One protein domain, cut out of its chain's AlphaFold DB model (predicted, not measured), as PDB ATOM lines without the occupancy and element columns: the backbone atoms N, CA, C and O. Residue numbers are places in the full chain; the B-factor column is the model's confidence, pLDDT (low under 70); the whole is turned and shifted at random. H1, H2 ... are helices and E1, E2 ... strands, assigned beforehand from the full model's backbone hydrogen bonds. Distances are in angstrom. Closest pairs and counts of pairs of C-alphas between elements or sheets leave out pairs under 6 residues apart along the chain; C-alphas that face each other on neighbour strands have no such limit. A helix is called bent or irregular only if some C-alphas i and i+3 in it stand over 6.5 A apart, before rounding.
ATOM      1  N   ALA A  50      58.507  93.029   3.421       96.88
ATOM      2  CA  ALA A  50      57.455  93.463   4.338       96.88
ATOM      3  C   ALA A  50      57.528  92.749   5.700       96.88
ATOM      4  O   ALA A  50      57.244  93.354   6.732       96.88
ATOM      5  N   GLU A  51      57.908  91.468   5.727       97.38
ATOM      6  CA  GLU A  51      58.121  90.729   6.976       97.38
ATOM      7  C   GLU A  51      59.308  91.282   7.749       97.38
ATOM      8  O   GLU A  51      59.178  91.549   8.944       97.38
ATOM      9  N   LEU A  52      60.433  91.485   7.065       98.00
ATOM     10  CA  LEU A  52      61.646  92.046   7.647       98.00
ATOM     11  C   LEU A  52      61.419  93.471   8.160       98.00
ATOM     12  O   LEU A  52      61.789  93.774   9.293       98.00
ATOM     13  N   ALA A  53      60.736  94.317   7.387       97.31
ATOM     14  CA  ALA A  53      60.404  95.690   7.759       97.31
ATOM     15  C   ALA A  53      59.601  95.765   9.067       97.31
ATOM     16  O   ALA A  53      59.870  96.631   9.898       97.31
ATOM     17  N   LYS A  54      58.680  94.818   9.315       96.44
ATOM     18  CA  LYS A  54      57.934  94.731  10.590       96.44
ATOM     19  C   LYS A  54      58.830  94.521  11.812       96.44
ATOM     20  O   LYS A  54      58.390  94.773  12.928       96.44
ATOM     21  N   LYS A  55      60.058  94.038  11.613       96.69
ATOM     22  CA  LYS A  55      61.077  93.849  12.653       96.69
ATOM     23  C   LYS A  55      62.232  94.844  12.512       96.69
ATOM     24  O   LYS A  55      63.276  94.658  13.116       96.69
ATOM     25  N   GLY A  56      62.081  95.882  11.685       96.81
ATOM     26  CA  GLY A  56      63.131  96.860  11.386       96.81
ATOM     27  C   GLY A  56      64.240  96.344  10.461       96.81
ATOM     28  O   GLY A  56      65.164  97.076  10.124       96.81
ATOM     29  N   LEU A  57      64.182  95.106   9.987       98.12
ATOM     30  CA  LEU A  57      65.264  94.466   9.232       98.12
ATOM     31  C   LEU A  57      65.175  94.684   7.715       98.12
ATOM     32  O   LEU A  57      65.632  93.850   6.935       98.12
ATOM     33  N   SER A  58      64.597  95.801   7.272       97.38
ATOM     34  CA  SER A  58      64.496  96.143   5.852       97.38
ATOM     35  C   SER A  58      65.824  95.987   5.108       97.38
ATOM     36  O   SER A  58      66.881  96.416   5.591       97.38
ATOM     37  N   ALA A  59      65.766  95.384   3.920       97.38
ATOM     38  CA  ALA A  59      66.908  95.036   3.079       97.38
ATOM     39  C   ALA A  59      67.954  94.101   3.726       97.38
ATOM     40  O   ALA A  59      69.106  94.080   3.285       97.38
ATOM     41  N   LEU A  60      67.597  93.338   4.767       98.44
ATOM     42  CA  LEU A  60      68.460  92.280   5.294       98.44
ATOM     43  C   LEU A  60      68.595  91.153   4.248       98.44
ATOM     44  O   LEU A  60      67.580  90.578   3.834       98.44
ATOM     45  N   PRO A  61      69.821  90.804   3.819       97.44
ATOM     46  CA  PRO A  61      70.017  89.776   2.806       97.44
ATOM     47  C   PRO A  61      69.717  88.372   3.347       97.44
ATOM     48  O   PRO A  61      69.975  88.063   4.514       97.44
ATOM     49  N   ALA A  62      69.226  87.501   2.464       98.31
ATOM     50  CA  ALA A  62      69.198  86.065   2.720       98.31
ATOM     51  C   ALA A  62      70.630  85.531   2.901       98.31
ATOM     52  O   ALA A  62      71.552  86.062   2.270       98.31
ATOM     53  N   PRO A  63      70.832  84.486   3.721       98.19
ATOM     54  CA  PRO A  63      72.143  83.880   3.856       98.19
ATOM     55  C   PRO A  63      72.590  83.243   2.532       98.19
ATOM     56  O   PRO A  63      71.788  82.674   1.789       98.19
ATOM     57  N   ALA A  64      73.881  83.348   2.235       98.25
ATOM     58  CA  ALA A  64      74.504  82.869   1.007       98.25
ATOM     59  C   ALA A  64      75.320  81.590   1.245       98.25
ATOM     60  O   ALA A  64      75.756  81.316   2.361       98.25
ATOM     61  N   GLY A  65      75.540  80.801   0.190       98.19
ATOM     62  CA  GLY A  65      76.364  79.582   0.259       98.19
ATOM     63  C   GLY A  65      75.725  78.405   1.007       98.19
ATOM     64  O   GLY A  65      76.363  77.371   1.180       98.19
ATOM     65  N   LEU A  66      74.468  78.537   1.438       98.12
ATOM     66  CA  LEU A  66      73.714  77.457   2.073       98.12
ATOM     67  C   LEU A  66      73.109  76.503   1.032       98.12
ATOM     68  O   LEU A  66      72.996  76.832  -0.149       98.12
ATOM     69  N   SER A  67      72.706  75.312   1.475       94.44
ATOM     70  CA  SER A  67      72.158  74.271   0.597       94.44
ATOM     71  C   SER A  67      70.930  73.575   1.190       94.44
ATOM     72  O   SER A  67      70.601  73.739   2.364       94.44
ATOM     73  N   GLY A  68      70.234  72.796   0.360       93.75
ATOM     74  CA  GLY A  68      69.042  72.052   0.766       93.75
ATOM     75  C   GLY A  68      67.847  72.944   1.109       93.75
ATOM     76  O   GLY A  68      67.807  74.128   0.760       93.75
ATOM     77  N   ASP A  69      66.868  72.351   1.791       95.00
ATOM     78  CA  ASP A  69      65.584  72.993   2.049       95.00
ATOM     79  C   ASP A  69      65.692  74.137   3.056       95.00
ATOM     80  O   ASP A  69      66.201  74.000   4.175       95.00
ATOM     81  N   MET A  70      65.137  75.272   2.650       96.56
ATOM     82  CA  MET A  70      64.985  76.453   3.477       96.56
ATOM     83  C   MET A  70      63.746  76.319   4.358       96.56
ATOM     84  O   MET A  70      62.718  75.828   3.906       96.56
ATOM     85  N   ASN A  71      63.834  76.762   5.610       97.56
ATOM     86  CA  ASN A  71      62.711  76.776   6.544       97.56
ATOM     87  C   ASN A  71      62.682  78.135   7.246       97.56
ATOM     88  O   ASN A  71      63.667  78.505   7.880       97.56
ATOM     89  N   SER A  72      61.576  78.866   7.155       98.00
ATOM     90  CA  SER A  72      61.338  80.120   7.871       98.00
ATOM     91  C   SER A  72      59.985  80.104   8.576       98.00
ATOM     92  O   SER A  72      58.993  79.629   8.026       98.00
ATOM     93  N   ASP A  73      59.947  80.645   9.791       97.56
ATOM     94  CA  ASP A  73      58.735  80.785  10.597       97.56
ATOM     95  C   ASP A  73      58.616  82.219  11.117       97.56
ATOM     96  O   ASP A  73      59.595  82.810  11.583       97.56
ATOM     97  N   LEU A  74      57.408  82.773  11.029       97.12
ATOM     98  CA  LEU A  74      57.072  84.100  11.545       97.12
ATOM     99  C   LEU A  74      56.556  84.060  12.992       97.12
ATOM    100  O   LEU A  74      56.285  85.112  13.563       97.12
ATOM    101  N   ASN A  75      56.388  82.863  13.559       95.50
ATOM    102  CA  ASN A  75      55.865  82.637  14.900       95.50
ATOM    103  C   ASN A  75      56.949  81.999  15.767       95.50
ATOM    104  O   ASN A  75      57.023  80.783  15.932       95.50
ATOM    105  N   TRP A  76      57.812  82.838  16.323       95.38
ATOM    106  CA  TRP A  76      58.867  82.421  17.234       95.38
ATOM    107  C   TRP A  76      58.751  83.146  18.580       95.38
ATOM    108  O   TRP A  76      57.901  84.019  18.768       95.38
ATOM    109  N   TYR A  77      59.591  82.765  19.544       92.38
ATOM    110  CA  TYR A  77      59.606  83.369  20.877       92.38
ATOM    111  C   TYR A  77      59.693  84.896  20.816       92.38
ATOM    112  O   TYR A  77      60.397  85.449  19.973       92.38
ATOM    113  N   ASN A  78      59.009  85.556  21.754       93.62
ATOM    114  CA  ASN A  78      59.016  87.012  21.912       93.62
ATOM    115  C   ASN A  78      58.674  87.753  20.606       93.62
ATOM    116  O   ASN A  78      59.433  88.615  20.156       93.62
ATOM    117  N   ASP A  79      57.555  87.363  19.985       93.75
ATOM    118  CA  ASP A  79      57.079  87.871  18.690       93.75
ATOM    119  C   ASP A  79      58.154  87.814  17.603       93.75
ATOM    120  O   ASP A  79      58.287  88.709  16.762       93.75
ATOM    121  N   GLY A  80      58.980  86.781  17.676       95.75
ATOM    122  CA  GLY A  80      60.166  86.639  16.870       95.75
ATOM    123  C   GLY A  80      59.923  85.921  15.554       95.75
ATOM    124  O   GLY A  80      58.864  85.337  15.337       95.75
ATOM    125  N   TYR A  81      60.964  85.876  14.726       98.25
ATOM    126  CA  TYR A  81      61.052  84.996  13.562       98.25
ATOM    127  C   TYR A  81      62.188  83.988  13.731       98.25
ATOM    128  O   TYR A  81      63.160  84.236  14.450       98.25
ATOM    129  N   SER A  82      62.101  82.870  13.014       98.50
ATOM    130  CA  SER A  82      63.181  81.887  12.938       98.50
ATOM    131  C   SER A  82      63.455  81.445  11.506       98.50
ATOM    132  O   SER A  82      62.570  81.452  10.652       98.50
ATOM    133  N   PHE A  83      64.701  81.071  11.242       98.62
ATOM    134  CA  PHE A  83      65.143  80.523   9.966       98.62
ATOM    135  C   PHE A  83      66.103  79.360  10.198       98.62
ATOM    136  O   PHE A  83      66.911  79.400  11.127       98.62
ATOM    137  N   SER A  84      66.065  78.352   9.325       98.31
ATOM    138  CA  SER A  84      67.124  77.353   9.224       98.31
ATOM    139  C   SER A  84      67.311  76.814   7.805       98.31
ATOM    140  O   SER A  84      66.349  76.641   7.053       98.31
ATOM    141  N   GLN A  85      68.558  76.497   7.465       98.44
ATOM    142  CA  GLN A  85      68.937  75.804   6.232       98.44
ATOM    143  C   GLN A  85      70.269  75.064   6.449       98.44
ATOM    144  O   GLN A  85      71.012  75.401   7.373       98.44
ATOM    145  N   ALA A  86      70.568  74.035   5.650       98.38
ATOM    146  CA  ALA A  86      71.815  73.290   5.801       98.38
ATOM    147  C   ALA A  86      73.032  74.171   5.482       98.38
ATOM    148  O   ALA A  86      73.058  74.884   4.474       98.38
ATOM    149  N   CYS A  87      74.034  74.107   6.356       98.44
ATOM    150  CA  CYS A  87      75.279  74.858   6.255       98.44
ATOM    151  C   CYS A  87      76.425  73.878   6.001       98.44
ATOM    152  O   CYS A  87      76.600  72.960   6.805       98.44
ATOM    153  N   PRO A  88      77.186  74.036   4.906       97.50
ATOM    154  CA  PRO A  88      78.216  73.069   4.541       97.50
ATOM    155  C   PRO A  88      79.402  73.059   5.517       97.50
ATOM    156  O   PRO A  88      79.960  71.995   5.774       97.50
ATOM    157  N   ASP A  89      79.768  74.219   6.069       97.81
ATOM    158  CA  ASP A  89      80.957  74.393   6.905       97.81
ATOM    159  C   ASP A  89      80.910  75.683   7.754       97.81
ATOM    160  O   ASP A  89      80.027  76.537   7.602       97.81
ATOM    161  N   GLU A  90      81.871  75.810   8.676       97.44
ATOM    162  CA  GLU A  90      82.038  76.978   9.555       97.44
ATOM    163  C   GLU A  90      82.499  78.238   8.805       97.44
ATOM    164  O   GLU A  90      82.180  79.352   9.231       97.44
ATOM    165  N   ASP A  91      83.212  78.090   7.686       98.12
ATOM    166  CA  ASP A  91      83.677  79.223   6.879       98.12
ATOM    167  C   ASP A  91      82.486  79.937   6.230       98.12
ATOM    168  O   ASP A  91      82.368  81.161   6.305       98.12
ATOM    169  N   THR A  92      81.543  79.174   5.677       98.62
ATOM    170  CA  THR A  92      80.277  79.678   5.136       98.62
ATOM    171  C   THR A  92      79.442  80.343   6.230       98.62
ATOM    172  O   THR A  92      78.891  81.428   6.021       98.62
ATOM    173  N   PHE A  93      79.371  79.743   7.424       98.69
ATOM    174  CA  PHE A  93      78.710  80.366   8.574       98.69
ATOM    175  C   PHE A  93      79.347  81.720   8.931       98.69
ATOM    176  O   PHE A  93      78.639  82.718   9.085       98.69
ATOM    177  N   THR A  94      80.678  81.768   9.007       98.38
ATOM    178  CA  THR A  94      81.439  82.968   9.379       98.38
ATOM    179  C   THR A  94      81.286  84.079   8.341       98.38
ATOM    180  O   THR A  94      81.040  85.223   8.713       98.38
ATOM    181  N   GLN A  95      81.321  83.759   7.045       98.62
ATOM    182  CA  GLN A  95      81.086  84.739   5.974       98.62
ATOM    183  C   GLN A  95      79.697  85.384   6.078       98.62
ATOM    184  O   GLN A  95      79.554  86.601   5.944       98.62
ATOM    185  N   ASN A  96      78.662  84.590   6.377       98.81
ATOM    186  CA  ASN A  96      77.321  85.121   6.623       98.81
ATOM    187  C   ASN A  96      77.276  85.993   7.888       98.81
ATOM    188  O   ASN A  96      76.670  87.063   7.881       98.81
ATOM    189  N   ALA A  97      77.957  85.584   8.962       98.62
ATOM    190  CA  ALA A  97      78.070  86.371  10.188       98.62
ATOM    191  C   ALA A  97      78.719  87.748   9.954       98.62
ATOM    192  O   ALA A  97      78.228  88.763  10.457       98.62
ATOM    193  N   GLU A  98      79.782  87.807   9.150       98.56
ATOM    194  CA  GLU A  98      80.438  89.054   8.748       98.56
ATOM    195  C   GLU A  98      79.532  89.926   7.871       98.56
ATOM    196  O   GLU A  98      79.454  91.140   8.079       98.56
ATOM    197  N   ALA A  99      78.799  89.321   6.931       98.69
ATOM    198  CA  ALA A  99      77.817  90.029   6.116       98.69
ATOM    199  C   ALA A  99      76.728  90.683   6.984       98.69
ATOM    200  O   ALA A  99      76.391  91.852   6.775       98.69
ATOM    201  N   TYR A 100      76.234  89.981   8.009       98.75
ATOM    202  CA  TYR A 100      75.261  90.533   8.951       98.75
ATOM    203  C   TYR A 100      75.847  91.627   9.847       98.75
ATOM    204  O   TYR A 100      75.207  92.662  10.029       98.75
ATOM    205  N   LEU A 101      77.082  91.480  10.335       98.62
ATOM    206  CA  LEU A 101      77.762  92.566  11.047       98.62
ATOM    207  C   LEU A 101      77.868  93.826  10.171       98.62
ATOM    208  O   LEU A 101      77.602  94.930  10.643       98.62
ATOM    209  N   ASN A 102      78.226  93.675   8.895       98.50
ATOM    210  CA  ASN A 102      78.317  94.795   7.958       98.50
ATOM    211  C   ASN A 102      76.949  95.432   7.678       98.50
ATOM    212  O   ASN A 102      76.848  96.659   7.621       98.50
ATOM    213  N   TYR A 103      75.892  94.623   7.575       98.69
ATOM    214  CA  TYR A 103      74.519  95.118   7.499       98.69
ATOM    215  C   TYR A 103      74.172  95.992   8.714       98.69
ATOM    216  O   TYR A 103      73.735  97.133   8.540       98.69
ATOM    217  N   PHE A 104      74.428  95.511   9.937       98.44
ATOM    218  CA  PHE A 104      74.138  96.277  11.151       98.44
ATOM    219  C   PHE A 104      74.986  97.549  11.258       98.44
ATOM    220  O   PHE A 104      74.436  98.608  11.544       98.44
ATOM    221  N   LYS A 105      76.282  97.496  10.916       97.31
ATOM    222  CA  LYS A 105      77.129  98.698  10.814       97.31
ATOM    223  C   LYS A 105      76.536  99.736   9.863       97.31
ATOM    224  O   LYS A 105      76.519 100.917  10.180       97.31
ATOM    225  N   SER A 106      76.036  99.306   8.706       97.38
ATOM    226  CA  SER A 106      75.492 100.216   7.695       97.38
ATOM    227  C   SER A 106      74.127 100.800   8.070       97.38
ATOM    228  O   SER A 106      73.874 101.973   7.805       97.38
ATOM    229  N   LYS A 107      73.225  99.996   8.644       96.94
ATOM    230  CA  LYS A 107      71.824 100.387   8.886       96.94
ATOM    231  C   LYS A 107      71.566 100.944  10.280       96.94
ATOM    232  O   LYS A 107      70.635 101.727  10.471       96.94
ATOM    233  N   TYR A 108      72.379 100.541  11.247       96.62
ATOM    234  CA  TYR A 108      72.124 100.740  12.665       96.62
ATOM    235  C   TYR A 108      73.284 101.411  13.398       96.62
ATOM    236  O   TYR A 108      73.336 101.298  14.613       96.62
ATOM    237  N   ASP A 109      74.189 102.124  12.721       94.19
ATOM    238  CA  ASP A 109      75.317 102.800  13.380       94.19
ATOM    239  C   ASP A 109      74.890 103.622  14.617       94.19
ATOM    240  O   ASP A 109      73.931 104.401  14.580       94.19
ATOM    241  N   GLY A 110      75.563 103.382  15.745       93.44
ATOM    242  CA  GLY A 110      75.240 103.935  17.064       93.44
ATOM    243  C   GLY A 110      73.983 103.359  17.734       93.44
ATOM    244  O   GLY A 110      73.622 103.792  18.826       93.44
ATOM    245  N   ARG A 111      73.300 102.408  17.093       95.44
ATOM    246  CA  ARG A 111      72.011 101.810  17.489       95.44
ATOM    247  C   ARG A 111      72.016 100.279  17.419       95.44
ATOM    248  O   ARG A 111      70.953  99.659  17.414       95.44
ATOM    249  N   PHE A 112      73.193  99.663  17.379       97.44
ATOM    250  CA  PHE A 112      73.370  98.223  17.546       97.44
ATOM    251  C   PHE A 112      74.600  97.916  18.399       97.44
ATOM    252  O   PHE A 112      75.433  98.788  18.646       97.44
ATOM    253  N   GLY A 113      74.724  96.676  18.859       97.62
ATOM    254  CA  GLY A 113      75.889  96.254  19.620       97.62
ATOM    255  C   GLY A 113      75.716  94.929  20.346       97.62
ATOM    256  O   GLY A 113      74.768  94.179  20.123       97.62
ATOM    257  N   THR A 114      76.661  94.657  21.235       96.81
ATOM    258  CA  THR A 114      76.531  93.681  22.319       96.81
ATOM    259  C   THR A 114      75.760  94.311  23.479       96.81
ATOM    260  O   THR A 114      75.551  95.525  23.500       96.81
ATOM    261  N   ASN A 115      75.351  93.524  24.477       94.81
ATOM    262  CA  ASN A 115      74.800  94.056  25.719       94.81
ATOM    263  C   ASN A 115      75.808  93.922  26.870       94.81
ATOM    264  O   ASN A 115      76.344  92.849  27.130       94.81
ATOM    265  N   LYS A 116      76.031  95.008  27.612       95.00
ATOM    266  CA  LYS A 116      76.796  95.000  28.863       95.00
ATOM    267  C   LYS A 116      75.830  95.181  30.019       95.00
ATOM    268  O   LYS A 116      75.099  96.167  30.066       95.00
ATOM    269  N   LEU A 117      75.798  94.201  30.914       93.62
ATOM    270  CA  LEU A 117      74.975  94.247  32.115       93.62
ATOM    271  C   LEU A 117      75.441  95.399  33.011       93.62
ATOM    272  O   LEU A 117      76.615  95.472  33.368       93.62
ATOM    273  N   GLU A 118      74.519  96.277  33.383       92.12
ATOM    274  CA  GLU A 118      74.772  97.386  34.305       92.12
ATOM    275  C   GLU A 118      74.213  97.102  35.697       92.12
ATOM    276  O   GLU A 118      74.814  97.487  36.699       92.12
ATOM    277  N   LYS A 119      73.050  96.440  35.771       89.50
ATOM    278  CA  LYS A 119      72.341  96.201  37.031       89.50
ATOM    279  C   LYS A 119      71.414  94.992  36.929       89.50
ATOM    280  O   LYS A 119      70.716  94.853  35.931       89.50
ATOM    281  N   ILE A 120      71.361  94.173  37.980       85.75
ATOM    282  CA  ILE A 120      70.338  93.134  38.185       85.75
ATOM    283  C   ILE A 120      69.491  93.534  39.392       85.75
ATOM    284  O   ILE A 120      70.015  94.031  40.389       85.75
ATOM    285  N   LEU A 121      68.186  93.313  39.303       76.19
ATOM    286  CA  LEU A 121      67.208  93.610  40.338       76.19
ATOM    287  C   LEU A 121      66.383  92.351  40.586       76.19
ATOM    288  O   LEU A 121      65.532  91.966  39.785       76.19
ATOM    289  N   THR A 122      66.671  91.694  41.698       69.00
ATOM    290  CA  THR A 122      66.113  90.383  42.044       69.00
ATOM    291  C   THR A 122      64.909  90.453  42.977       69.00
ATOM    292  O   THR A 122      64.315  89.416  43.236       69.00
ATOM    293  N   ALA A 123      64.544  91.634  43.486       58.34
ATOM    294  CA  ALA A 123      63.633  91.716  44.624       58.34
ATOM    295  C   ALA A 123      62.186  91.291  44.320       58.34
ATOM    296  O   ALA A 123      61.588  90.719  45.215       58.34
ATOM    297  N   ASP A 124      61.648  91.485  43.103       52.97
ATOM    298  CA  ASP A 124      60.208  91.228  42.885       52.97
ATOM    299  C   ASP A 124      59.753  90.732  41.499       52.97
ATOM    300  O   ASP A 124      58.581  90.409  41.397       52.97
ATOM    301  N   ASN A 125      60.578  90.667  40.438       59.81
ATOM    302  CA  ASN A 125      60.152  90.159  39.104       59.81
ATOM    303  C   ASN A 125      61.306  90.044  38.079       59.81
ATOM    304  O   ASN A 125      61.099  90.276  36.892       59.81
ATOM    305  N   GLY A 126      62.538  89.773  38.535       83.19
ATOM    306  CA  GLY A 126      63.721  89.624  37.674       83.19
ATOM    307  C   GLY A 126      63.890  90.758  36.655       83.19
ATOM    308  O   GLY A 126      63.441  90.661  35.521       83.19
ATOM    309  N   GLN A 127      64.548  91.858  37.010       89.62
ATOM    310  CA  GLN A 127      64.828  92.920  36.036       89.62
ATOM    311  C   GLN A 127      66.323  93.060  35.804       89.62
ATOM    312  O   GLN A 127      67.107  93.064  36.752       89.62
ATOM    313  N   SER A 128      66.720  93.216  34.545       92.00
ATOM    314  CA  SER A 128      68.117  93.427  34.171       92.00
ATOM    315  C   SER A 128      68.248  94.668  33.301       92.00
ATOM    316  O   SER A 128      67.517  94.846  32.333       92.00
ATOM    317  N   CYS A 129      69.171  95.553  33.660       93.62
ATOM    318  CA  CYS A 129      69.460  96.772  32.915       93.62
ATOM    319  C   CYS A 129      70.769  96.594  32.153       93.62
ATOM    320  O   CYS A 129      71.776  96.168  32.728       93.62
ATOM    321  N   TYR A 130      70.763  96.957  30.878       95.44
ATOM    322  CA  TYR A 130      71.882  96.791  29.969       95.44
ATOM    323  C   TYR A 130      72.200  98.084  29.230       95.44
ATOM    324  O   TYR A 130      71.318  98.862  28.866       95.44
ATOM    325  N   ARG A 131      73.480  98.242  28.908       95.81
ATOM    326  CA  ARG A 131      73.968  99.216  27.936       95.81
ATOM    327  C   ARG A 131      74.381  98.499  26.664       95.81
ATOM    328  O   ARG A 131      75.134  97.527  26.729       95.81
ATOM    329  N   LEU A 132      73.907  98.979  25.521       96.88
ATOM    330  CA  LEU A 132      74.353  98.480  24.227       96.88
ATOM    331  C   LEU A 132      75.716  99.071  23.880       96.88
ATOM    332  O   LEU A 132      75.914 100.279  24.003       96.88
ATOM    333  N   VAL A 133      76.651  98.219  23.463       96.50
ATOM    334  CA  VAL A 133      78.001  98.633  23.073       96.50
ATOM    335  C   VAL A 133      78.332  98.091  21.696       96.50
ATOM    336  O   VAL A 133      78.384  96.879  21.490       96.50
ATOM    337  N   GLN A 134      78.554  99.008  20.761       95.94
ATOM    338  CA  GLN A 134      78.969  98.689  19.408       95.94
ATOM    339  C   GLN A 134      80.440  98.283  19.405       95.94
ATOM    340  O   GLN A 134      81.311  99.046  19.816       95.94
ATOM    341  N   GLU A 135      80.705  97.078  18.921       95.88
ATOM    342  CA  GLU A 135      82.047  96.524  18.801       95.88
ATOM    343  C   GLU A 135      82.427  96.413  17.315       95.88
ATOM    344  O   GLU A 135      81.572  96.216  16.441       95.88
ATOM    345  N   ILE A 136      83.719  96.562  17.013       93.88
ATOM    346  CA  ILE A 136      84.219  96.584  15.627       93.88
ATOM    347  C   ILE A 136      84.333  95.167  15.057       93.88
ATOM    348  O   ILE A 136      84.010  94.950  13.884       93.88
ATOM    349  N   ASN A 137      84.789  94.217  15.874       96.06
ATOM    350  CA  ASN A 137      85.135  92.866  15.445       96.06
ATOM    351  C   ASN A 137      83.991  91.888  15.718       96.06
ATOM    352  O   ASN A 137      83.378  91.926  16.782       96.06
ATOM    353  N   LEU A 138      83.758  90.958  14.785       97.31
ATOM    354  CA  LEU A 138      82.704  89.944  14.897       97.31
ATOM    355  C   LEU A 138      82.821  89.103  16.179       97.31
ATOM    356  O   LEU A 138      81.812  88.775  16.797       97.31
ATOM    357  N   ILE A 139      84.045  88.787  16.608       96.50
ATOM    358  CA  ILE A 139      84.287  87.943  17.784       96.50
ATOM    359  C   ILE A 139      83.693  88.512  19.076       96.50
ATOM    360  O   ILE A 139      83.292  87.743  19.947       96.50
ATOM    361  N   GLU A 140      83.566  89.834  19.187       97.00
ATOM    362  CA  GLU A 140      82.989  90.473  20.372       97.00
ATOM    363  C   GLU A 140      81.485  90.188  20.508       97.00
ATOM    364  O   GLU A 140      80.937  90.236  21.603       97.00
ATOM    365  N   TYR A 141      80.823  89.808  19.410       97.88
ATOM    366  CA  TYR A 141      79.418  89.396  19.385       97.88
ATOM    367  C   TYR A 141      79.226  87.898  19.656       97.88
ATOM    368  O   TYR A 141      78.100  87.403  19.582       97.88
ATOM    369  N   SER A 142      80.304  87.156  19.942       97.06
ATOM    370  CA  SER A 142      80.213  85.727  20.245       97.06
ATOM    371  C   SER A 142      79.489  85.473  21.567       97.06
ATOM    372  O   SER A 142      79.768  86.090  22.597       97.06
ATOM    373  N   VAL A 143      78.567  84.514  21.567       95.06
ATOM    374  CA  VAL A 143      77.867  84.107  22.791       95.06
ATOM    375  C   VAL A 143      78.701  83.055  23.513       95.06
ATOM    376  O   VAL A 143      79.120  82.066  22.917       95.06
ATOM    377  N   ASN A 144      78.957  83.260  24.809       90.44
ATOM    378  CA  ASN A 144      79.785  82.372  25.638       90.44
ATOM    379  C   ASN A 144      81.182  82.095  25.047       90.44
ATOM    380  O   ASN A 144      81.746  81.024  25.266       90.44
ATOM    381  N   LYS A 145      81.741  83.057  24.295       85.38
ATOM    382  CA  LYS A 145      83.011  82.921  23.555       85.38
ATOM    383  C   LYS A 145      83.003  81.802  22.500       85.38
ATOM    384  O   LYS A 145      84.068  81.366  22.063       85.38
ATOM    385  N   SER A 146      81.821  81.343  22.083       89.62
ATOM    386  CA  SER A 146      81.678  80.371  21.005       89.62
ATOM    387  C   SER A 146      81.703  81.062  19.649       89.62
ATOM    388  O   SER A 146      80.890  81.944  19.381       89.62
ATOM    389  N   LYS A 147      82.573  80.604  18.748       92.25
ATOM    390  CA  LYS A 147      82.591  81.059  17.347       92.25
ATOM    391  C   LYS A 147      81.484  80.438  16.489       92.25
ATOM    392  O   LYS A 147      81.427  80.705  15.300       92.25
ATOM    393  N   THR A 148      80.599  79.641  17.086       96.19
ATOM    394  CA  THR A 148      79.435  79.047  16.410       96.19
ATOM    395  C   THR A 148      78.130  79.774  16.721       96.19
ATOM    396  O   THR A 148      77.079  79.372  16.230       96.19
ATOM    397  N   ILE A 149      78.164  80.824  17.553       98.19
ATOM    398  CA  ILE A 149      76.984  81.612  17.916       98.19
ATOM    399  C   ILE A 149      77.365  83.087  17.986       98.19
ATOM    400  O   ILE A 149      78.197  83.469  18.810       98.19
ATOM    401  N   TYR A 150      76.698  83.919  17.190       98.62
ATOM    402  CA  TYR A 150      76.834  85.374  17.253       98.62
ATOM    403  C   TYR A 150      75.482  86.020  17.527       98.62
ATOM    404  O   TYR A 150      74.480  85.624  16.934       98.62
ATOM    405  N   ARG A 151      75.453  87.023  18.409       98.44
ATOM    406  CA  ARG A 151      74.234  87.762  18.748       98.44
ATOM    407  C   ARG A 151      74.459  89.262  18.645       98.44
ATOM    408  O   ARG A 151      75.283  89.823  19.361       98.44
ATOM    409  N   PHE A 152      73.654  89.906  17.811       98.44
ATOM    410  CA  PHE A 152      73.574  91.357  17.694       98.44
ATOM    411  C   PHE A 152      72.305  91.845  18.390       98.44
ATOM    412  O   PHE A 152      71.238  91.256  18.223       98.44
ATOM    413  N   TYR A 153      72.406  92.926  19.154       98.38
ATOM    414  CA  TYR A 153      71.257  93.694  19.620       98.38
ATOM    415  C   TYR A 153      71.119  94.919  18.726       98.38
ATOM    416  O   TYR A 153      72.126  95.565  18.448       98.38
ATOM    417  N   TYR A 154      69.910  95.256  18.288       98.25
ATOM    418  CA  TYR A 154      69.654  96.428  17.450       98.25
ATOM    419  C   TYR A 154      68.375  97.145  17.882       98.25
ATOM    420  O   TYR A 154      67.460  96.535  18.437       98.25
ATOM    421  N   VAL A 155      68.340  98.460  17.665       97.56
ATOM    422  CA  VAL A 155      67.277  99.341  18.158       97.56
ATOM    423  C   VAL A 155      66.421  99.856  17.008       97.56
ATOM    424  O   VAL A 155      66.908 100.572  16.131       97.56
ATOM    425  N   THR A 156      65.139  99.504  17.038       94.75
ATOM    426  CA  THR A 156      64.147  99.862  16.012       94.75
ATOM    427  C   THR A 156      63.462 101.202  16.285       94.75
ATOM    428  O   THR A 156      63.190 101.932  15.336       94.75
ATOM    429  N   ASP A 157      63.279 101.571  17.557       89.00
ATOM    430  CA  ASP A 157      62.749 102.869  17.998       89.00
ATOM    431  C   ASP A 157      63.725 103.525  18.988       89.00
ATOM    432  O   ASP A 157      64.053 102.958  20.029       89.00
ATOM    433  N   THR A 158      64.221 104.717  18.652       80.12
ATOM    434  CA  THR A 158      65.106 105.510  19.523       80.12
ATOM    435  C   THR A 158      64.455 106.755  20.102       80.12
ATOM    436  O   THR A 158      65.071 107.427  20.926       80.12
ATOM    437  N   GLU A 159      63.256 107.113  19.649       81.62
ATOM    438  CA  GLU A 159      62.604 108.361  20.047       81.62
ATOM    439  C   GLU A 159      61.893 108.200  21.390       81.62
ATOM    440  O   GLU A 159      61.844 109.128  22.201       81.62
ATOM    441  N   ALA A 160      61.388 106.998  21.663       80.94
ATOM    442  CA  ALA A 160      60.668 106.714  22.884       80.94
ATOM    443  C   ALA A 160      61.591 106.175  23.992       80.94
ATOM    444  O   ALA A 160      62.158 105.084  23.899       80.94
ATOM    445  N   THR A 161      61.681 106.919  25.098       90.94
ATOM    446  CA  THR A 161      62.389 106.490  26.315       90.94
ATOM    447  C   THR A 161      61.452 106.400  27.518       90.94
ATOM    448  O   THR A 161      60.336 106.926  27.520       90.94
ATOM    449  N   GLN A 162      61.908 105.691  28.543       91.81
ATOM    450  CA  GLN A 162      61.263 105.521  29.833       91.81
ATOM    451  C   GLN A 162      62.281 105.705  30.960       91.81
ATOM    452  O   GLN A 162      63.455 105.350  30.836       91.81
ATOM    453  N   GLN A 163      61.822 106.283  32.067       91.56
ATOM    454  CA  GLN A 163      62.646 106.508  33.248       91.56
ATOM    455  C   GLN A 163      62.717 105.236  34.086       91.56
ATOM    456  O   GLN A 163      61.726 104.817  34.676       91.56
ATOM    457  N   ILE A 164      63.908 104.650  34.165       87.75
ATOM    458  CA  ILE A 164      64.189 103.459  34.963       87.75
ATOM    459  C   ILE A 164      65.411 103.788  35.829       87.75
ATOM    460  O   ILE A 164      66.492 104.090  35.331       87.75
ATOM    461  N   PHE A 165      65.215 103.827  37.149       79.56
ATOM    462  CA  PHE A 165      66.235 104.206  38.147       79.56
ATOM    463  C   PHE A 165      66.927 105.558  37.900       79.56
ATOM    464  O   PHE A 165      68.132 105.686  38.109       79.56
ATOM    465  N   GLY A 166      66.165 106.571  37.475       84.31
ATOM    466  CA  GLY A 166      66.685 107.924  37.245       84.31
ATOM    467  C   GLY A 166      67.543 108.061  35.985       84.31
ATOM    468  O   GLY A 166      68.225 109.068  35.816       84.31
ATOM    469  N   GLN A 167      67.528 107.052  35.112       88.50
ATOM    470  CA  GLN A 167      68.166 107.081  33.803       88.50
ATOM    471  C   GLN A 167      67.125 106.848  32.705       88.50
ATOM    472  O   GLN A 167      66.098 106.200  32.921       88.50
ATOM    473  N   ASN A 168      67.414 107.369  31.515       92.00
ATOM    474  CA  ASN A 168      66.610 107.117  30.325       92.00
ATOM    475  C   ASN A 168      67.004 105.767  29.723       92.00
ATOM    476  O   ASN A 168      68.118 105.601  29.226       92.00
ATOM    477  N   TYR A 169      66.069 104.829  29.748       94.62
ATOM    478  CA  TYR A 169      66.141 103.576  29.010       94.62
ATOM    479  C   TYR A 169      65.186 103.637  27.820       94.62
ATOM    480  O   TYR A 169      64.239 104.420  27.812       94.62
ATOM    481  N   LEU A 170      65.442 102.838  26.795       95.62
ATOM    482  CA  LEU A 170      64.540 102.681  25.659       95.62
ATOM    483  C   LEU A 170      63.223 102.059  26.139       95.62
ATOM    484  O   LEU A 170      63.208 101.298  27.116       95.62
ATOM    485  N   LYS A 171      62.116 102.404  25.474       93.56
ATOM    486  CA  LYS A 171      60.830 101.755  25.743       93.56
ATOM    487  C   LYS A 171      60.890 100.257  25.468       93.56
ATOM    488  O   LYS A 171      61.748  99.766  24.732       93.56
ATOM    489  N   ASP A 172      59.939  99.554  26.064       88.69
ATOM    490  CA  ASP A 172      59.684  98.153  25.771       88.69
ATOM    491  C   ASP A 172      59.527  97.964  24.252       88.69
ATOM    492  O   ASP A 172      59.065  98.858  23.541       88.69
ATOM    493  N   ASP A 173      59.982  96.821  23.748       89.31
ATOM    494  CA  ASP A 173      59.951  96.432  22.332       89.31
ATOM    495  C   ASP A 173      60.827  97.239  21.358       89.31
ATOM    496  O   ASP A 173      60.935  96.894  20.177       89.31
ATOM    497  N   ALA A 174      61.546  98.254  21.846       95.06
ATOM    498  CA  ALA A 174      62.482  99.018  21.028       95.06
ATOM    499  C   ALA A 174      63.715  98.202  20.604       95.06
ATOM    500  O   ALA A 174      64.294  98.459  19.544       95.06
ATOM    501  N   VAL A 175      64.133  97.228  21.423       97.25
ATOM    502  CA  VAL A 175      65.372  96.463  21.226       97.25
ATOM    503  C   VAL A 175      65.080  95.026  20.836       97.25
ATOM    504  O   VAL A 175      64.317  94.320  21.493       97.25
ATOM    505  N   TRP A 176      65.764  94.582  19.792       97.88
ATOM    506  CA  TRP A 176      65.647  93.251  19.225       97.88
ATOM    507  C   TRP A 176      66.999  92.553  19.227       97.88
ATOM    508  O   TRP A 176      68.053  93.189  19.172       97.88
ATOM    509  N   THR A 177      66.963  91.230  19.280       98.19
ATOM    510  CA  THR A 177      68.116  90.365  19.062       98.19
ATOM    511  C   THR A 177      68.065  89.786  17.657       98.19
ATOM    512  O   THR A 177      66.998  89.439  17.152       98.19
ATOM    513  N   PHE A 178      69.229  89.694  17.029       98.69
ATOM    514  CA  PHE A 178      69.484  88.906  15.836       98.69
ATOM    515  C   PHE A 178      70.590  87.921  16.193       98.69
ATOM    516  O   PHE A 178      71.754  88.302  16.336       98.69
ATOM    517  N   GLU A 179      70.220  86.670  16.418       98.56
ATOM    518  CA  GLU A 179      71.153  85.609  16.761       98.56
ATOM    519  C   GLU A 179      71.300  84.638  15.603       98.56
ATOM    520  O   GLU A 179      70.307  84.154  15.066       98.56
ATOM    521  N   ILE A 180      72.540  84.310  15.267       98.62
ATOM    522  CA  ILE A 180      72.868  83.275  14.294       98.62
ATOM    523  C   ILE A 180      73.621  82.144  14.967       98.62
ATOM    524  O   ILE A 180      74.429  82.377  15.872       98.62
ATOM    525  N   ARG A 181      73.356  80.916  14.523       98.50
ATOM    526  CA  ARG A 181      73.979  79.716  15.077       98.50
ATOM    527  C   ARG A 181      74.396  78.729  13.999       98.50
ATOM    528  O   ARG A 181      73.664  78.529  13.032       98.50
ATOM    529  N   TYR A 182      75.527  78.079  14.232       98.38
ATOM    530  CA  TYR A 182      75.969  76.880  13.538       98.38
ATOM    531  C   TYR A 182      75.792  75.692  14.483       98.38
ATOM    532  O   TYR A 182      76.534  75.532  15.453       98.38
ATOM    533  N   GLU A 183      74.750  74.896  14.253       97.25
ATOM    534  CA  GLU A 183      74.349  73.820  15.166       97.25
ATOM    535  C   GLU A 183      74.055  72.532  14.404       97.25
ATOM    536  O   GLU A 183      73.354  72.550  13.392       97.25
ATOM    537  N   PHE A 184      74.541  71.406  14.929       97.12
ATOM    538  CA  PHE A 184      74.203  70.091  14.400       97.12
ATOM    539  C   PHE A 184      72.741  69.746  14.702       97.12
ATOM    540  O   PHE A 184      72.288  69.837  15.845       97.12
ATOM    541  N   ASP A 185      72.008  69.330  13.676       96.81
ATOM    542  CA  ASP A 185      70.644  68.837  13.780       96.81
ATOM    543  C   ASP A 185      70.642  67.314  13.640       96.81
ATOM    544  O   ASP A 185      71.010  66.767  12.600       96.81
ATOM    545  N   THR A 186      70.222  66.618  14.695       96.12
ATOM    546  CA  THR A 186      70.212  65.148  14.739       96.12
ATOM    547  C   THR A 186      69.111  64.526  13.886       96.12
ATOM    548  O   THR A 186      69.243  63.374  13.485       96.12
ATOM    549  N   THR A 187      68.042  65.267  13.583       94.62
ATOM    550  CA  THR A 187      66.935  64.780  12.747       94.62
ATOM    551  C   THR A 187      67.321  64.839  11.274       94.62
ATOM    552  O   THR A 187      67.066  63.901  10.523       94.62
ATOM    553  N   LYS A 188      67.974  65.930  10.862       92.00
ATOM    554  CA  LYS A 188      68.479  66.126   9.496       92.00
ATOM    555  C   LYS A 188      69.882  65.545   9.285       92.00
ATOM    556  O   LYS A 188      70.341  65.488   8.148       92.00
ATOM    557  N   ASN A 189      70.549  65.123  10.361       95.44
ATOM    558  CA  ASN A 189      71.914  64.595  10.378       95.44
ATOM    559  C   ASN A 189      72.918  65.507   9.643       95.44
ATOM    560  O   ASN A 189      73.722  65.052   8.832       95.44
ATOM    561  N   THR A 190      72.828  66.815   9.885       97.00
ATOM    562  CA  THR A 190      73.662  67.835   9.234       97.00
ATOM    563  C   THR A 190      73.783  69.084  10.106       97.00
ATOM    564  O   THR A 190      72.966  69.301  11.002       97.00
ATOM    565  N   TYR A 191      74.783  69.924   9.844       98.25
ATOM    566  CA  TYR A 191      74.866  71.242  10.464       98.25
ATOM    567  C   TYR A 191      73.913  72.225   9.787       98.25
ATOM    568  O   TYR A 191      73.785  72.268   8.562       98.25
ATOM    569  N   LEU A 192      73.236  73.031  10.597       98.50
ATOM    570  CA  LEU A 192      72.319  74.063  10.138       98.50
ATOM    571  C   LEU A 192      72.876  75.448  10.434       98.50
ATOM    572  O   LEU A 192      73.381  75.708  11.527       98.50
ATOM    573  N   PHE A 193      72.677  76.349   9.477       98.75
ATOM    574  CA  PHE A 193      72.688  77.783   9.706       98.75
ATOM    575  C   PHE A 193      71.314  78.155  10.250       98.75
ATOM    576  O   PHE A 193      70.313  77.989   9.550       98.75
ATOM    577  N   LYS A 194      71.247  78.629  11.492       98.62
ATOM    578  CA  LYS A 194      69.997  79.059  12.127       98.62
ATOM    579  C   LYS A 194      70.029  80.552  12.398       98.62
ATOM    580  O   LYS A 194      71.074  81.070  12.780       98.62
ATOM    581  N   ILE A 195      68.888  81.216  12.249       98.75
ATOM    582  CA  ILE A 195      68.690  82.613  12.656       98.75
ATOM    583  C   ILE A 195      67.493  82.677  13.593       98.75
ATOM    584  O   ILE A 195      66.461  82.063  13.319       98.75
ATOM    585  N   PHE A 196      67.619  83.464  14.653       98.56
ATOM    586  CA  PHE A 196      66.538  83.824  15.556       98.56
ATOM    587  C   PHE A 196      66.483  85.342  15.685       98.56
ATOM    588  O   PHE A 196      67.470  85.982  16.050       98.56
ATOM    589  N   ILE A 197      65.327  85.911  15.361       98.44
ATOM    590  CA  ILE A 197      65.026  87.329  15.543       98.44
ATOM    591  C   ILE A 197      64.021  87.398  16.673       98.44
ATOM    592  O   ILE A 197      62.941  86.849  16.523       98.44
ATOM    593  N   GLU A 198      64.347  88.031  17.791       97.50
ATOM    594  CA  GLU A 198      63.481  88.017  18.978       97.50
ATOM    595  C   GLU A 198      63.488  89.382  19.647       97.50
ATOM    596  O   GLU A 198      64.535  90.029  19.723       97.50
ATOM    597  N   ASN A 199      62.350  89.807  20.182       96.12
ATOM    598  CA  ASN A 199      62.314  90.985  21.032       96.12
ATOM    599  C   ASN A 199      63.156  90.741  22.297       96.12
ATOM    600  O   ASN A 199      63.036  89.702  22.956       96.12
ATOM    601  N   ALA A 200      64.039  91.688  22.615       95.94
ATOM    602  CA  ALA A 200      65.020  91.549  23.685       95.94
ATOM    603  C   ALA A 200      64.459  91.904  25.071       95.94
ATOM    604  O   ALA A 200      65.084  91.581  26.082       95.94
ATOM    605  N   GLY A 201      63.295  92.560  25.133       93.44
ATOM    606  CA  GLY A 201      62.701  93.104  26.355       93.44
ATOM    607  C   GLY A 201      62.343  92.055  27.406       93.44
ATOM    608  O   GLY A 201      62.157  92.402  28.570       93.44
ATOM    609  N   LYS A 202      62.285  90.768  27.039       90.00
ATOM    610  CA  LYS A 202      62.053  89.663  27.977       90.00
ATOM    611  C   LYS A 202      62.952  88.470  27.688       90.00
ATOM    612  O   LYS A 202      63.323  88.208  26.546       90.00
ATOM    613  N   THR A 203      63.282  87.702  28.719       85.38
ATOM    614  CA  THR A 203      63.902  86.382  28.538       85.38
ATOM    615  C   THR A 203      62.929  85.401  27.885       85.38
ATOM    616  O   THR A 203      61.717  85.571  27.966       85.38
ATOM    617  N   LYS A 204      63.448  84.336  27.257       82.25
ATOM    618  CA  LYS A 204      62.628  83.321  26.560       82.25
ATOM    619  C   LYS A 204      61.574  82.650  27.447       82.25
ATOM    620  O   LYS A 204      60.538  82.233  26.948       82.25
ATOM    621  N   ASN A 205      61.842  82.532  28.746       81.12
ATOM    622  CA  ASN A 205      60.899  81.993  29.728       81.12
ATOM    623  C   ASN A 205      59.911  83.048  30.267       81.12
ATOM    624  O   ASN A 205      59.069  82.720  31.094       81.12
ATOM    625  N   GLY A 206      60.020  84.307  29.834       81.50
ATOM    626  CA  GLY A 206      59.166  85.417  30.257       81.50
ATOM    627  C   GLY A 206      59.401  85.910  31.688       81.50
ATOM    628  O   GLY A 206      58.738  86.855  32.103       81.50
ATOM    629  N   GLU A 207      60.327  85.304  32.436       83.31
ATOM    630  CA  GLU A 207      60.524  85.577  33.866       83.31
ATOM    631  C   GLU A 207      61.298  86.865  34.144       83.31
ATOM    632  O   GLU A 207      61.161  87.432  35.222       83.31
ATOM    633  N   THR A 208      62.148  87.304  33.211       86.00
ATOM    634  CA  THR A 208      62.986  88.491  33.390       86.00
ATOM    635  C   THR A 208      62.652  89.550  32.355       86.00
ATOM    636  O   THR A 208      62.621  89.263  31.159       86.00
ATOM    637  N   THR A 209      62.453  90.785  32.817       91.75
ATOM    638  CA  THR A 209      62.326  91.971  31.958       91.75
ATOM    639  C   THR A 209      63.688  92.637  31.787       91.75
ATOM    640  O   THR A 209      64.407  92.869  32.761       91.75
ATOM    641  N   ASN A 210      64.046  92.965  30.552       94.00
ATOM    642  CA  ASN A 210      65.322  93.566  30.201       94.00
ATOM    643  C   ASN A 210      65.118  95.004  29.722       94.00
ATOM    644  O   ASN A 210      64.380  95.249  28.772       94.00
ATOM    645  N   TYR A 211      65.836  95.939  30.332       94.81
ATOM    646  CA  TYR A 211      65.864  97.338  29.921       94.81
ATOM    647  C   TYR A 211      67.191  97.650  29.248       94.81
ATOM    648  O   TYR A 211      68.250  97.261  29.740       94.81
ATOM    649  N   TYR A 212      67.144  98.389  28.146       96.00
ATOM    650  CA  TYR A 212      68.324  98.716  27.352       96.00
ATOM    651  C   TYR A 212      68.464 100.219  27.185       96.00
ATOM    652  O   TYR A 212      67.479 100.927  27.003       96.00
ATOM    653  N   ARG A 213      69.698 100.708  27.205       94.94
ATOM    654  CA  ARG A 213      70.039 102.064  26.770       94.94
ATOM    655  C   ARG A 213      71.195 102.020  25.782       94.94
ATOM    656  O   ARG A 213      72.004 101.090  25.806       94.94
ATOM    657  N   LEU A 214      71.277 103.027  24.922       94.12
ATOM    658  CA  LEU A 214      72.439 103.219  24.057       94.12
ATOM    659  C   LEU A 214      73.646 103.668  24.891       94.12
ATOM    660  O   LEU A 214      73.485 104.285  25.947       94.12
ATOM    661  N   ALA A 215      74.855 103.352  24.427       87.19
ATOM    662  CA  ALA A 215      76.051 103.985  24.962       87.19
ATOM    663  C   ALA A 215      76.020 105.494  24.670       87.19
ATOM    664  O   ALA A 215      75.608 105.921  23.590       87.19
TER     665      ALA A 215
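AT A GLANCE: This is residues 50 to 215 of the 217 residues of an uncharacterized protein of Clostridium sp. CAG:349 (UniProt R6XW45). One long sheet curls like part of a barrel: the antiparallel strands E1, E2, E9, E8 and E5 make a broad wall with the long helix H2 along one face, and at one end E3 leads into a smaller leaf, E4 and E10, folded back toward the wall. The small hairpin E6 and E7 packs on E10 at that end. The printed part has 166 residues, with three named helices and ten named strands in the order H1 E1 E2 H2 E3 E4 H3 E5 E6 E7 E8 E9 E10. The large sheet runs E1 E2 E9 E8 E5 E3 E4 E10 and is mixed, as is the class, helices and strands. The whole is compact, with a radius of gyration of the C-alphas of 16.2 A, yet elongated, 51 by 33 by 33 A.

IN THESE COORDINATES: Find C-alpha 50 at (57.455, 93.463, 4.338), where H1, residues 50 to 53, begins. Read on to E1, 67 to 76, and E2, 80 to 86. H2, 90 to 108, starts at (82.038, 76.978, 9.555) and is 25.9 A long. Next come E3, 112 to 121, which bends by 56 degrees at residue 118, E4, 127 to 133, H3, 138 to 141, and E5, 146 to 155. After E6, 161 to 164, and E7, 167 to 170, look for E8, 175 to 185, 29.1 A long, and E9, 190 to 199, 28.4 A. E10, 209 to 214, ends at (72.439, 103.219, 24.057).

HOW THE PARTS SIT: Start at the edge strand E1, whose N 71 is 2.9 A from O 84 of E2, within hydrogen-bond range. Continue in that range through N 83 and O 195 of E2 and E9, 2.9 A, N 179 and O 196 of E8 and E9, 2.9 A, N 152 and O 178 of E5 and E8, 2.9 A, N 113 and O 153 of E3 and E5, 2.9 A, N 116 and O 131 of E3 and E4, 2.8 A, and N 130 and O 211 of the parallel E4 and E10, 2.8 A. This is a folded sheet, bent back into two leaves that face each other: E1 E2 E9 E8 E5 face E4 E10, with E3 as the hinge. H2 is over E8 and E5 at a height over the sheet of 9.2 A, along the strands at 15 degrees to E5 on the local plane; its O i to N i+4 pairs are all within range, while H1 and H3 are too short for one. H3, on the same face, is over none of the strands, and it only just touches H2, with 3 pairs of C-alphas within 8 A, the closest Glu 98 and Leu 138, 6.6 A. E4, H3 and E5 form a split strand-helix-strand unit, two strands of one sheet that are not neighbours, with a helix between them in the chain and E3 between them in the sheet; its crossover is right-handed. H1 only grazes the sheet with residues 51 to 52. E6 and E7, N 162 and O 169 at 2.8 A, form a sandwich, two sheets face to face, with the large sheet; the closest C-alphas of E7 and E10 are Tyr 169 and Arg 213, 4.7 A.

THE WHOLE: The C-alphas farthest apart, Gly 166 and Asn 189, are 51.3 A from each other. The printed part has no cut, and H1 to E1 is its one long link, 13 residues. Mean pLDDT of the printed part is 93.9; look for low confidence, under 70, at residues 122 to 125.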